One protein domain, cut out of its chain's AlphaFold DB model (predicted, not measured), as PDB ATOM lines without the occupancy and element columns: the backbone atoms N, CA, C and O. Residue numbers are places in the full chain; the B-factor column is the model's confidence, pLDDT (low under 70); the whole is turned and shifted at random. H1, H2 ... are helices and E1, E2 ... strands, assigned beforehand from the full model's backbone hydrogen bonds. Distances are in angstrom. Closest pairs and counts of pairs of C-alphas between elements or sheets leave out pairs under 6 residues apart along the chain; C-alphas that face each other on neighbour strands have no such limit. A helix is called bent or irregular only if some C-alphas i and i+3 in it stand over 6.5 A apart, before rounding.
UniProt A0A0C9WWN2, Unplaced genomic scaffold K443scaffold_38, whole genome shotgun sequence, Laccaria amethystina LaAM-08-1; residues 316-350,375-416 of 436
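AT A GLANCE: This is residues 316 to 350 and 375 to 416 of the 436 residues of an uncharacterized protein of Laccaria amethystina LaAM-08-1 (UniProt A0A0C9WWN2). A two-stranded parallel sheet, E2 and E5, forms the middle, with helix H1 loosely over it; the small antiparallel pair E3 and E4 makes one end, and residues 326 to 337, after E1, the other. The printed part has 77 residues, in order E1 E2 E3 E4 H1 E5, mixed helices and strands. It is loose, with a radius of gyration of the C-alphas of 15.2 A and spans of 44 by 30 by 23 A.

IN THESE COORDINATES: E1 is residues 321 to 325, from C-alpha 321 at (74.984, -52.980, 36.845). E2 is 338 to 343, 15.9 A; E3 347 to 350; E4 375 to 378. H1 is 383 to 398, 20.9 A, only just irregular: C-alphas 388 and 391 are 6.8 A apart. E5 is 402 to 407, 15.9 A, ending at C-alpha 407 (80.452, -70.625, 22.284).

HOW THE PARTS SIT: E2 and E5 are parallel at 27 degrees; N 342 and O 405 are 2.8 A apart. The closest C-alphas of H1 and E5, Phe 394 and Ala 404, are 7.7 A apart. E3 and E4 are antiparallel at 158 degrees, with N 349 and O 376 at 2.9 A. E1 and H1 are apart. H1 has 9 of 12 O i to N i+4 pairs within hydrogen-bond range.

THE WHOLE: Residues 351 to 374 are cut out, a 4.4 A gap between C-alphas. E1 to E2 is a long link. Confidence is under 70 in 34 residues, among them 322 to 336.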
ATOM      1  N   ARG A 316      84.443 -58.679  32.432       74.88
ATOM      2  CA  ARG A 316      83.519 -58.879  33.545       74.88
ATOM      3  C   ARG A 316      82.675 -57.626  33.706       74.88
ATOM      4  O   ARG A 316      83.170 -56.517  33.535       74.88
ATOM      5  N   PHE A 317      81.407 -57.820  34.029       76.06
ATOM      6  CA  PHE A 317      80.487 -56.735  34.350       76.06
ATOM      7  C   PHE A 317      80.407 -56.565  35.864       76.06
ATOM      8  O   PHE A 317      80.592 -57.531  36.616       76.06
ATOM      9  N   VAL A 318      80.151 -55.339  36.316       73.56
ATOM     10  CA  VAL A 318      79.980 -55.046  37.740       73.56
ATOM     11  C   VAL A 318      78.706 -55.729  38.245       73.56
ATOM     12  O   VAL A 318      77.632 -55.613  37.653       73.56
ATOM     13  N   ILE A 319      78.807 -56.454  39.360       67.62
ATOM     14  CA  ILE A 319      77.658 -57.136  39.965       67.62
ATOM     15  C   ILE A 319      76.635 -56.074  40.402       67.62
ATOM     16  O   ILE A 319      76.911 -55.278  41.297       67.62
ATOM     17  N   GLY A 320      75.460 -56.069  39.766       67.62
ATOM     18  CA  GLY A 320      74.376 -55.111  40.020       67.62
ATOM     19  C   GLY A 320      74.186 -54.035  38.944       67.62
ATOM     20  O   GLY A 320      73.160 -53.363  38.971       67.62
ATOM     21  N   ASP A 321      75.107 -53.902  37.984       70.44
ATOM     22  CA  ASP A 321      74.984 -52.980  36.845       70.44
ATOM     23  C   ASP A 321      75.562 -53.636  35.577       70.44
ATOM     24  O   ASP A 321      76.768 -53.619  35.331       70.44
ATOM     25  N   VAL A 322      74.681 -54.275  34.800       64.69
ATOM     26  CA  VAL A 322      75.045 -55.119  33.645       64.69
ATOM     27  C   VAL A 322      75.599 -54.291  32.477       64.69
ATOM     28  O   VAL A 322      76.284 -54.834  31.617       64.69
ATOM     29  N   ASP A 323      75.373 -52.976  32.478       67.25
ATOM     30  CA  ASP A 323      75.807 -52.072  31.411       67.25
ATOM     31  C   ASP A 323      77.211 -51.491  31.660       67.25
ATOM     32  O   ASP A 323      77.778 -50.826  30.789       67.25
ATOM     33  N   LYS A 324      77.799 -51.735  32.842       69.44
ATOM     34  CA  LYS A 324      79.140 -51.251  33.197       69.44
ATOM     35  C   LYS A 324      80.159 -52.379  33.261       69.44
ATOM     36  O   LYS A 324      80.108 -53.261  34.119       69.44
ATOM     37  N   GLU A 325      81.143 -52.291  32.374       68.94
ATOM     38  CA  GLU A 325      82.326 -53.143  32.405       68.94
ATOM     39  C   GLU A 325      83.206 -52.813  33.617       68.94
ATOM     40  O   GLU A 325      83.490 -51.651  33.915       68.94
ATOM     41  N   ASP A 326      83.688 -53.852  34.290       66.12
ATOM     42  CA  ASP A 326      84.700 -53.733  35.327       66.12
ATOM     43  C   ASP A 326      86.073 -53.494  34.676       66.12
ATOM     44  O   ASP A 326      86.700 -54.388  34.102       66.12
ATOM     45  N   LEU A 327      86.540 -52.246  34.740       64.44
ATOM     46  CA  LEU A 327      87.813 -51.818  34.157       64.44
ATOM     47  C   LEU A 327      89.042 -52.240  34.978       64.44
ATOM     48  O   LEU A 327      90.159 -51.980  34.535       64.44
ATOM     49  N   SER A 328      88.868 -52.887  36.137       58.19
ATOM     50  CA  SER A 328      89.987 -53.382  36.957       58.19
ATOM     51  C   SER A 328      90.778 -54.515  36.285       58.19
ATOM     52  O   SER A 328      91.916 -54.788  36.666       58.19
ATOM     53  N   ILE A 329      90.205 -55.133  35.248       61.53
ATOM     54  CA  ILE A 329      90.804 -56.218  34.469       61.53
ATOM     55  C   ILE A 329      91.219 -55.651  33.111       61.53
ATOM     56  O   ILE A 329      90.488 -55.701  32.118       61.53
ATOM     57  N   LEU A 330      92.396 -55.033  33.074       59.25
ATOM     58  CA  LEU A 330      93.027 -54.603  31.829       59.25
ATOM     59  C   LEU A 330      93.931 -55.727  31.307       59.25
ATOM     60  O   LEU A 330      94.649 -56.336  32.102       59.25
ATOM     61  N   PRO A 331      93.922 -56.016  29.993       59.50
ATOM     62  CA  PRO A 331      94.896 -56.933  29.424       59.50
ATOM     63  C   PRO A 331      96.306 -56.387  29.673       59.50
ATOM     64  O   PRO A 331      96.566 -55.205  29.454       59.50
ATOM     65  N   GLU A 332      97.219 -57.256  30.114       59.31
ATOM     66  CA  GLU A 332      98.613 -56.901  30.438       59.31
ATOM     67  C   GLU A 332      99.360 -56.271  29.247       59.31
ATOM     68  O   GLU A 332     100.324 -55.535  29.437       59.31
ATOM     69  N   ASN A 333      98.892 -56.522  28.017       62.69
ATOM     70  CA  ASN A 333      99.460 -56.002  26.779       62.69
ATOM     71  C   ASN A 333      98.417 -55.236  25.950       62.69
ATOM     72  O   ASN A 333      97.366 -55.774  25.605       62.69
ATOM     73  N   TYR A 334      98.776 -54.030  25.496       61.16
ATOM     74  CA  TYR A 334      97.950 -53.153  24.645       61.16
ATOM     75  C   TYR A 334      97.649 -53.697  23.233       61.16
ATOM     76  O   TYR A 334      96.912 -53.073  22.472       61.16
ATOM     77  N   VAL A 335      98.219 -54.848  22.863       65.75
ATOM     78  CA  VAL A 335      98.000 -55.510  21.565       65.75
ATOM     79  C   VAL A 335      96.790 -56.453  21.609       65.75
ATOM     80  O   VAL A 335      96.125 -56.666  20.595       65.75
ATOM     81  N   GLU A 336      96.475 -57.022  22.775       69.50
ATOM     82  CA  GLU A 336      95.408 -58.012  22.915       69.50
ATOM     83  C   GLU A 336      94.055 -57.327  23.183       69.50
ATOM     84  O   GLU A 336      93.841 -56.719  24.230       69.50
ATOM     85  N   ARG A 337      93.107 -57.445  22.241       75.31
ATOM     86  CA  ARG A 337      91.741 -56.908  22.399       75.31
ATOM     87  C   ARG A 337      90.967 -57.641  23.496       75.31
ATOM     88  O   ARG A 337      91.170 -58.839  23.712       75.31
ATOM     89  N   ARG A 338      90.034 -56.952  24.146       78.62
ATOM     90  CA  ARG A 338      89.145 -57.542  25.160       78.62
ATOM     91  C   ARG A 338      88.187 -58.554  24.528       78.62
ATOM     92  O   ARG A 338      87.710 -58.335  23.416       78.62
ATOM     93  N   LEU A 339      87.931 -59.659  25.225       83.06
ATOM     94  CA  LEU A 339      87.052 -60.735  24.773       83.06
ATOM     95  C   LEU A 339      85.677 -60.631  25.435       83.06
ATOM     96  O   LEU A 339      85.570 -60.636  26.660       83.06
ATOM     97  N   VAL A 340      84.625 -60.600  24.624       83.94
ATOM     98  CA  VAL A 340      83.237 -60.722  25.087       83.94
ATOM     99  C   VAL A 340      82.800 -62.164  24.885       83.94
ATOM    100  O   VAL A 340      82.842 -62.671  23.763       83.94
ATOM    101  N   LEU A 341      82.398 -62.834  25.965       83.44
ATOM    102  CA  LEU A 341      81.878 -64.194  25.890       83.44
ATOM    103  C   LEU A 341      80.417 -64.169  25.424       83.44
ATOM    104  O   LEU A 341      79.542 -63.678  26.136       83.44
ATOM    105  N   CYS A 342      80.152 -64.739  24.254       80.44
ATOM    106  CA  CYS A 342      78.814 -64.901  23.695       80.44
ATOM    107  C   CYS A 342      78.430 -66.386  23.745       80.44
ATOM    108  O   CYS A 342      78.724 -67.138  22.815       80.44
ATOM    109  N   VAL A 343      77.804 -66.816  24.843       79.12
ATOM    110  CA  VAL A 343      77.298 -68.191  24.993       79.12
ATOM    111  C   VAL A 343      75.886 -68.278  24.428       79.12
ATOM    112  O   VAL A 343      75.058 -67.408  24.697       79.12
ATOM    113  N   HIS A 344      75.601 -69.331  23.671       75.12
ATOM    114  CA  HIS A 344      74.267 -69.607  23.153       75.12
ATOM    115  C   HIS A 344      73.860 -71.050  23.419       75.12
ATOM    116  O   HIS A 344      74.678 -71.960  23.305       75.12
ATOM    117  N   ASP A 345      72.573 -71.235  23.694       75.81
ATOM    118  CA  ASP A 345      71.919 -72.530  23.835       75.81
ATOM    119  C   ASP A 345      70.580 -72.521  23.079       75.81
ATOM    120  O   ASP A 345      70.013 -71.456  22.805       75.81
ATOM    121  N   GLU A 346      70.085 -73.699  22.707       73.38
ATOM    122  CA  GLU A 346      68.795 -73.842  22.039       73.38
ATOM    123  C   GLU A 346      67.643 -73.661  23.033       73.38
ATOM    124  O   GLU A 346      67.562 -74.326  24.064       73.38
ATOM    125  N   MET A 347      66.683 -72.796  22.694       73.00
ATOM    126  CA  MET A 347      65.484 -72.612  23.508       73.00
ATOM    127  C   MET A 347      64.245 -73.110  22.768       73.00
ATOM    128  O   MET A 347      63.944 -72.689  21.650       73.00
ATOM    129  N   THR A 348      63.454 -73.951  23.435       67.56
ATOM    130  CA  THR A 348      62.098 -74.288  22.989       67.56
ATOM    131  C   THR A 348      61.062 -73.567  23.837       67.56
ATOM    132  O   THR A 348      60.926 -73.848  25.029       67.56
ATOM    133  N   ALA A 349      60.283 -72.681  23.222       71.56
ATOM    134  CA  ALA A 349      59.120 -72.064  23.846       71.56
ATOM    135  C   ALA A 349      57.845 -72.722  23.312       71.56
ATOM    136  O   ALA A 349      57.639 -72.810  22.105       71.56
ATOM    137  N   GLN A 350      56.972 -73.195  24.197       77.06
ATOM    138  CA  GLN A 350      55.703 -73.802  23.791       77.06
ATOM    139  C   GLN A 350      54.599 -72.744  23.777       77.06
ATOM    140  O   GLN A 350      54.492 -71.950  24.714       77.06
ATOM    141  N   GLY A 375      55.284 -75.769  19.212       64.06
ATOM    142  CA  GLY A 375      56.578 -75.409  19.779       64.06
ATOM    143  C   GLY A 375      57.320 -74.464  18.845       64.06
ATOM    144  O   GLY A 375      57.454 -74.742  17.657       64.06
ATOM    145  N   ILE A 376      57.816 -73.356  19.382       68.94
ATOM    146  CA  ILE A 376      58.783 -72.496  18.710       68.94
ATOM    147  C   ILE A 376      60.163 -72.963  19.162       68.94
ATOM    148  O   ILE A 376      60.520 -72.825  20.333       68.94
ATOM    149  N   HIS A 377      60.925 -73.533  18.234       66.50
ATOM    150  CA  HIS A 377      62.353 -73.777  18.409       66.50
ATOM    151  C   HIS A 377      63.097 -72.512  17.978       66.50
ATOM    152  O   HIS A 377      62.950 -72.066  16.840       66.50
ATOM    153  N   GLN A 378      63.828 -71.890  18.900       61.09
ATOM    154  CA  GLN A 378      64.721 -70.776  18.603       61.09
ATOM    155  C   GLN A 378      66.163 -71.269  18.703       61.09
ATOM    156  O   GLN A 378      66.682 -71.491  19.795       61.09
ATOM    157  N   SER A 379      66.800 -71.408  17.542       64.75
ATOM    158  CA  SER A 379      68.243 -71.592  17.389       64.75
ATOM    159  C   SER A 379      68.775 -70.412  16.573       64.75
ATOM    160  O   SER A 379      68.716 -70.378  15.345       64.75
ATOM    161  N   ASN A 380      69.239 -69.366  17.258       56.69
ATOM    162  CA  ASN A 380      69.643 -68.127  16.587       56.69
ATOM    163  C   ASN A 380      71.054 -68.201  15.990       56.69
ATOM    164  O   ASN A 380      71.466 -67.268  15.304       56.69
ATOM    165  N   ILE A 381      71.792 -69.296  16.191       59.88
ATOM    166  CA  ILE A 381      73.157 -69.448  15.677       59.88
ATOM    167  C   ILE A 381      73.200 -70.461  14.535       59.88
ATOM    168  O   ILE A 381      73.731 -71.557  14.634       59.88
ATOM    169  N   ILE A 382      72.652 -70.059  13.395       62.56
ATOM    170  CA  ILE A 382      72.947 -70.682  12.101       62.56
ATOM    171  C   ILE A 382      73.966 -69.774  11.400       62.56
ATOM    172  O   ILE A 382      73.966 -68.563  11.623       62.56
ATOM    173  N   CYS A 383      74.861 -70.326  10.579       63.44
ATOM    174  CA  CYS A 383      75.989 -69.576  10.005       63.44
ATOM    175  C   CYS A 383      75.588 -68.279   9.271       63.44
ATOM    176  O   CYS A 383      76.317 -67.290   9.336       63.44
ATOM    177  N   SER A 384      74.411 -68.237   8.635       68.12
ATOM    178  CA  SER A 384      73.853 -67.012   8.041       68.12
ATOM    179  C   SER A 384      73.497 -65.957   9.094       68.12
ATOM    180  O   SER A 384      73.837 -64.785   8.943       68.12
ATOM    181  N   THR A 385      72.885 -66.367  10.204       71.50
ATOM    182  CA  THR A 385      72.475 -65.481  11.298       71.50
ATOM    183  C   THR A 385      73.665 -64.850  12.019       71.50
ATOM    184  O   THR A 385      73.582 -63.686  12.417       71.50
ATOM    185  N   ILE A 386      74.791 -65.570  12.138       74.62
ATOM    186  CA  ILE A 386      76.035 -65.001  12.683       74.62
ATOM    187  C   ILE A 386      76.449 -63.773  11.868       74.62
ATOM    188  O   ILE A 386      76.675 -62.701  12.427       74.62
ATOM    189  N   ARG A 387      76.502 -63.923  10.540       76.31
ATOM    190  CA  ARG A 387      76.947 -62.869   9.623       76.31
ATOM    191  C   ARG A 387      75.971 -61.699   9.552       76.31
ATOM    192  O   ARG A 387      76.398 -60.552   9.550       76.31
ATOM    193  N   GLU A 388      74.678 -61.989   9.454       79.81
ATOM    194  CA  GLU A 388      73.660 -60.978   9.151       79.81
ATOM    195  C   GLU A 388      73.132 -60.247  10.387       79.81
ATOM    196  O   GLU A 388      72.657 -59.120  10.265       79.81
ATOM    197  N   LYS A 389      73.176 -60.878  11.566       78.94
ATOM    198  CA  LYS A 389      72.559 -60.328  12.784       78.94
ATOM    199  C   LYS A 389      73.536 -60.199  13.940       78.94
ATOM    200  O   LYS A 389      73.596 -59.138  14.551       78.94
ATOM    201  N   ILE A 390      74.301 -61.249  14.237       80.31
ATOM    202  CA  ILE A 390      75.128 -61.287  15.452       80.31
ATOM    203  C   ILE A 390      76.329 -60.348  15.333       80.31
ATOM    204  O   ILE A 390      76.543 -59.550  16.237       80.31
ATOM    205  N   ILE A 391      77.074 -60.388  14.222       82.88
ATOM    206  CA  ILE A 391      78.230 -59.498  14.015       82.88
ATOM    207  C   ILE A 391      77.805 -58.015  14.017       82.88
ATOM    208  O   ILE A 391      78.368 -57.264  14.811       82.88
ATOM    209  N   PRO A 392      76.780 -57.580  13.250       85.69
ATOM    210  CA  PRO A 392      76.338 -56.185  13.288       85.69
ATOM    211  C   PRO A 392      75.844 -55.730  14.668       85.69
ATOM    212  O   PRO A 392      76.152 -54.619  15.095       85.69
ATOM    213  N   ALA A 393      75.102 -56.581  15.387       83.81
ATOM    214  CA  ALA A 393      74.636 -56.261  16.737       83.81
ATOM    215  C   ALA A 393      75.802 -56.150  17.733       83.81
ATOM    216  O   ALA A 393      75.811 -55.253  18.574       83.81
ATOM    217  N   PHE A 394      76.800 -57.027  17.612       85.06
ATOM    218  CA  PHE A 394      78.006 -56.998  18.433       85.06
ATOM    219  C   PHE A 394      78.834 -55.731  18.194       85.06
ATOM    220  O   PHE A 394      79.224 -55.058  19.148       85.06
ATOM    221  N   GLU A 395      79.067 -55.374  16.929       85.75
ATOM    222  CA  GLU A 395      79.804 -54.163  16.558       85.75
ATOM    223  C   GLU A 395      79.095 -52.894  17.049       85.75
ATOM    224  O   GLU A 395      79.760 -51.977  17.530       85.75
ATOM    225  N   ALA A 396      77.759 -52.861  16.994       84.69
ATOM    226  CA  ALA A 396      76.963 -51.752  17.515       84.69
ATOM    227  C   ALA A 396      77.016 -51.639  19.050       84.69
ATOM    228  O   ALA A 396      77.035 -50.526  19.571       84.69
ATOM    229  N   ALA A 397      77.044 -52.766  19.769       81.44
ATOM    230  CA  ALA A 397      77.040 -52.788  21.232       81.44
ATOM    231  C   ALA A 397      78.424 -52.527  21.852       81.44
ATOM    232  O   ALA A 397      78.522 -51.821  22.852       81.44
ATOM    233  N   HIS A 398      79.493 -53.079  21.270       79.38
ATOM    234  CA  HIS A 398      80.824 -53.088  21.889       79.38
ATOM    235  C   HIS A 398      81.892 -52.305  21.104       79.38
ATOM    236  O   HIS A 398      82.957 -52.003  21.648       79.38
ATOM    237  N   GLY A 399      81.651 -51.945  19.840       78.81
ATOM    238  CA  GLY A 399      82.615 -51.211  19.013       78.81
ATOM    239  C   GLY A 399      83.883 -52.002  18.645       78.81
ATOM    240  O   GLY A 399      83.983 -53.214  18.822       78.81
ATOM    241  N   THR A 400      84.894 -51.310  18.108       73.94
ATOM    242  CA  THR A 400      86.076 -51.922  17.457       73.94
ATOM    243  C   THR A 400      87.175 -52.416  18.412       73.94
ATOM    244  O   THR A 400      88.102 -53.110  17.981       73.94
ATOM    245  N   GLY A 401      87.085 -52.078  19.704       75.12
ATOM    246  CA  GLY A 401      88.048 -52.473  20.744       75.12
ATOM    247  C   GLY A 401      87.855 -53.895  21.283       75.12
ATOM    248  O   GLY A 401      88.714 -54.399  22.013       75.12
ATOM    249  N   HIS A 402      86.758 -54.549  20.901       80.38
ATOM    250  CA  HIS A 402      86.317 -55.829  21.439       80.38
ATOM    251  C   HIS A 402      86.358 -56.937  20.388       80.38
ATOM    252  O   HIS A 402      86.224 -56.705  19.187       80.38
ATOM    253  N   GLN A 403      86.567 -58.165  20.848       84.12
ATOM    254  CA  GLN A 403      86.537 -59.374  20.038       84.12
ATOM    255  C   GLN A 403      85.526 -60.350  20.653       84.12
ATOM    256  O   GLN A 403      85.569 -60.616  21.851       84.12
ATOM    257  N   ALA A 404      84.610 -60.879  19.844       83.38
ATOM    258  CA  ALA A 404      83.623 -61.850  20.309       83.38
ATOM    259  C   ALA A 404      84.238 -63.256  20.398       83.38
ATOM    260  O   ALA A 404      84.883 -63.721  19.456       83.38
ATOM    261  N   LEU A 405      84.006 -63.944  21.517       85.31
ATOM    262  CA  LEU A 405      84.237 -65.376  21.688       85.31
ATOM    263  C   LEU A 405      82.872 -66.068  21.714       85.31
ATOM    264  O   LEU A 405      82.173 -66.027  22.725       85.31
ATOM    265  N   ILE A 406      82.485 -66.672  20.591       82.94
ATOM    266  CA  ILE A 406      81.190 -67.341  20.442       82.94
ATOM    267  C   ILE A 406      81.335 -68.803  20.861       82.94
ATOM    268  O   ILE A 406      82.161 -69.526  20.305       82.94
ATOM    269  N   VAL A 407      80.521 -69.234  21.823       81.44
ATOM    270  CA  VAL A 407      80.452 -70.625  22.284       81.44
ATOM    271  C   VAL A 407      79.097 -71.197  21.890       81.44
ATOM    272  O   VAL A 407      78.056 -70.663  22.275       81.44
ATOM    273  N   VAL A 408      79.136 -72.278  21.115       79.88
ATOM    274  CA  VAL A 408      77.972 -73.024  20.626       79.88
ATOM    275  C   VAL A 408      78.077 -74.485  21.036       79.88
ATOM    276  O   VAL A 408      79.167 -74.968  21.352       79.88
ATOM    277  N   ASP A 409      76.947 -75.186  21.027       76.06
ATOM    278  CA  ASP A 409      76.931 -76.627  21.235       76.06
ATOM    279  C   ASP A 409      77.529 -77.378  20.024       76.06
ATOM    280  O   ASP A 409      77.900 -76.797  19.001       76.06
ATOM    281  N   ASN A 410      77.658 -78.701  20.140       72.44
ATOM    282  CA  ASN A 410      78.147 -79.548  19.049       72.44
ATOM    283  C   ASN A 410      76.990 -80.082  18.184       72.44
ATOM    284  O   ASN A 410      76.927 -81.272  17.862       72.44
ATOM    285  N   SER A 411      76.035 -79.211  17.858       69.75
ATOM    286  CA  SER A 411      74.969 -79.498  16.904       69.75
ATOM    287  C   SER A 411      75.511 -79.557  15.476       69.75
ATOM    288  O   SER A 411      76.337 -78.745  15.047       69.75
ATOM    289  N   GLN A 412      74.981 -80.486  14.675       64.69
ATOM    290  CA  GLN A 412      75.280 -80.550  13.241       64.69
ATOM    291  C   GLN A 412      74.877 -79.262  12.501       64.69
ATOM    292  O   GLN A 412      75.432 -78.977  11.442       64.69
ATOM    293  N   GLY A 413      73.961 -78.461  13.060       63.81
ATOM    294  CA  GLY A 413      73.551 -77.171  12.500       63.81
ATOM    295  C   GLY A 413      74.655 -76.106  12.501       63.81
ATOM    296  O   GLY A 413      74.620 -75.190  11.679       63.81
ATOM    297  N   HIS A 414      75.664 -76.245  13.365       64.75
ATOM    298  CA  HIS A 414      76.823 -75.348  13.417       64.75
ATOM    299  C   HIS A 414      77.959 -75.774  12.479       64.75
ATOM    300  O   HIS A 414      78.877 -74.999  12.217       64.75
ATOM    301  N   SER A 415      77.887 -76.986  11.927       64.81
ATOM    302  CA  SER A 415      78.850 -77.467  10.939       64.81
ATOM    303  C   SER A 415      78.511 -76.898   9.559       64.81
ATOM    304  O   SER A 415      77.788 -77.512   8.775       64.81
ATOM    305  N   ALA A 416      79.022 -75.706   9.245       64.62
ATOM    306  CA  ALA A 416      79.007 -75.212   7.873       64.62
ATOM    307  C   ALA A 416      80.118 -75.873   7.061       64.62
ATOM    308  O   ALA A 416      81.296 -75.832   7.410       64.62
TER     309      ALA A 416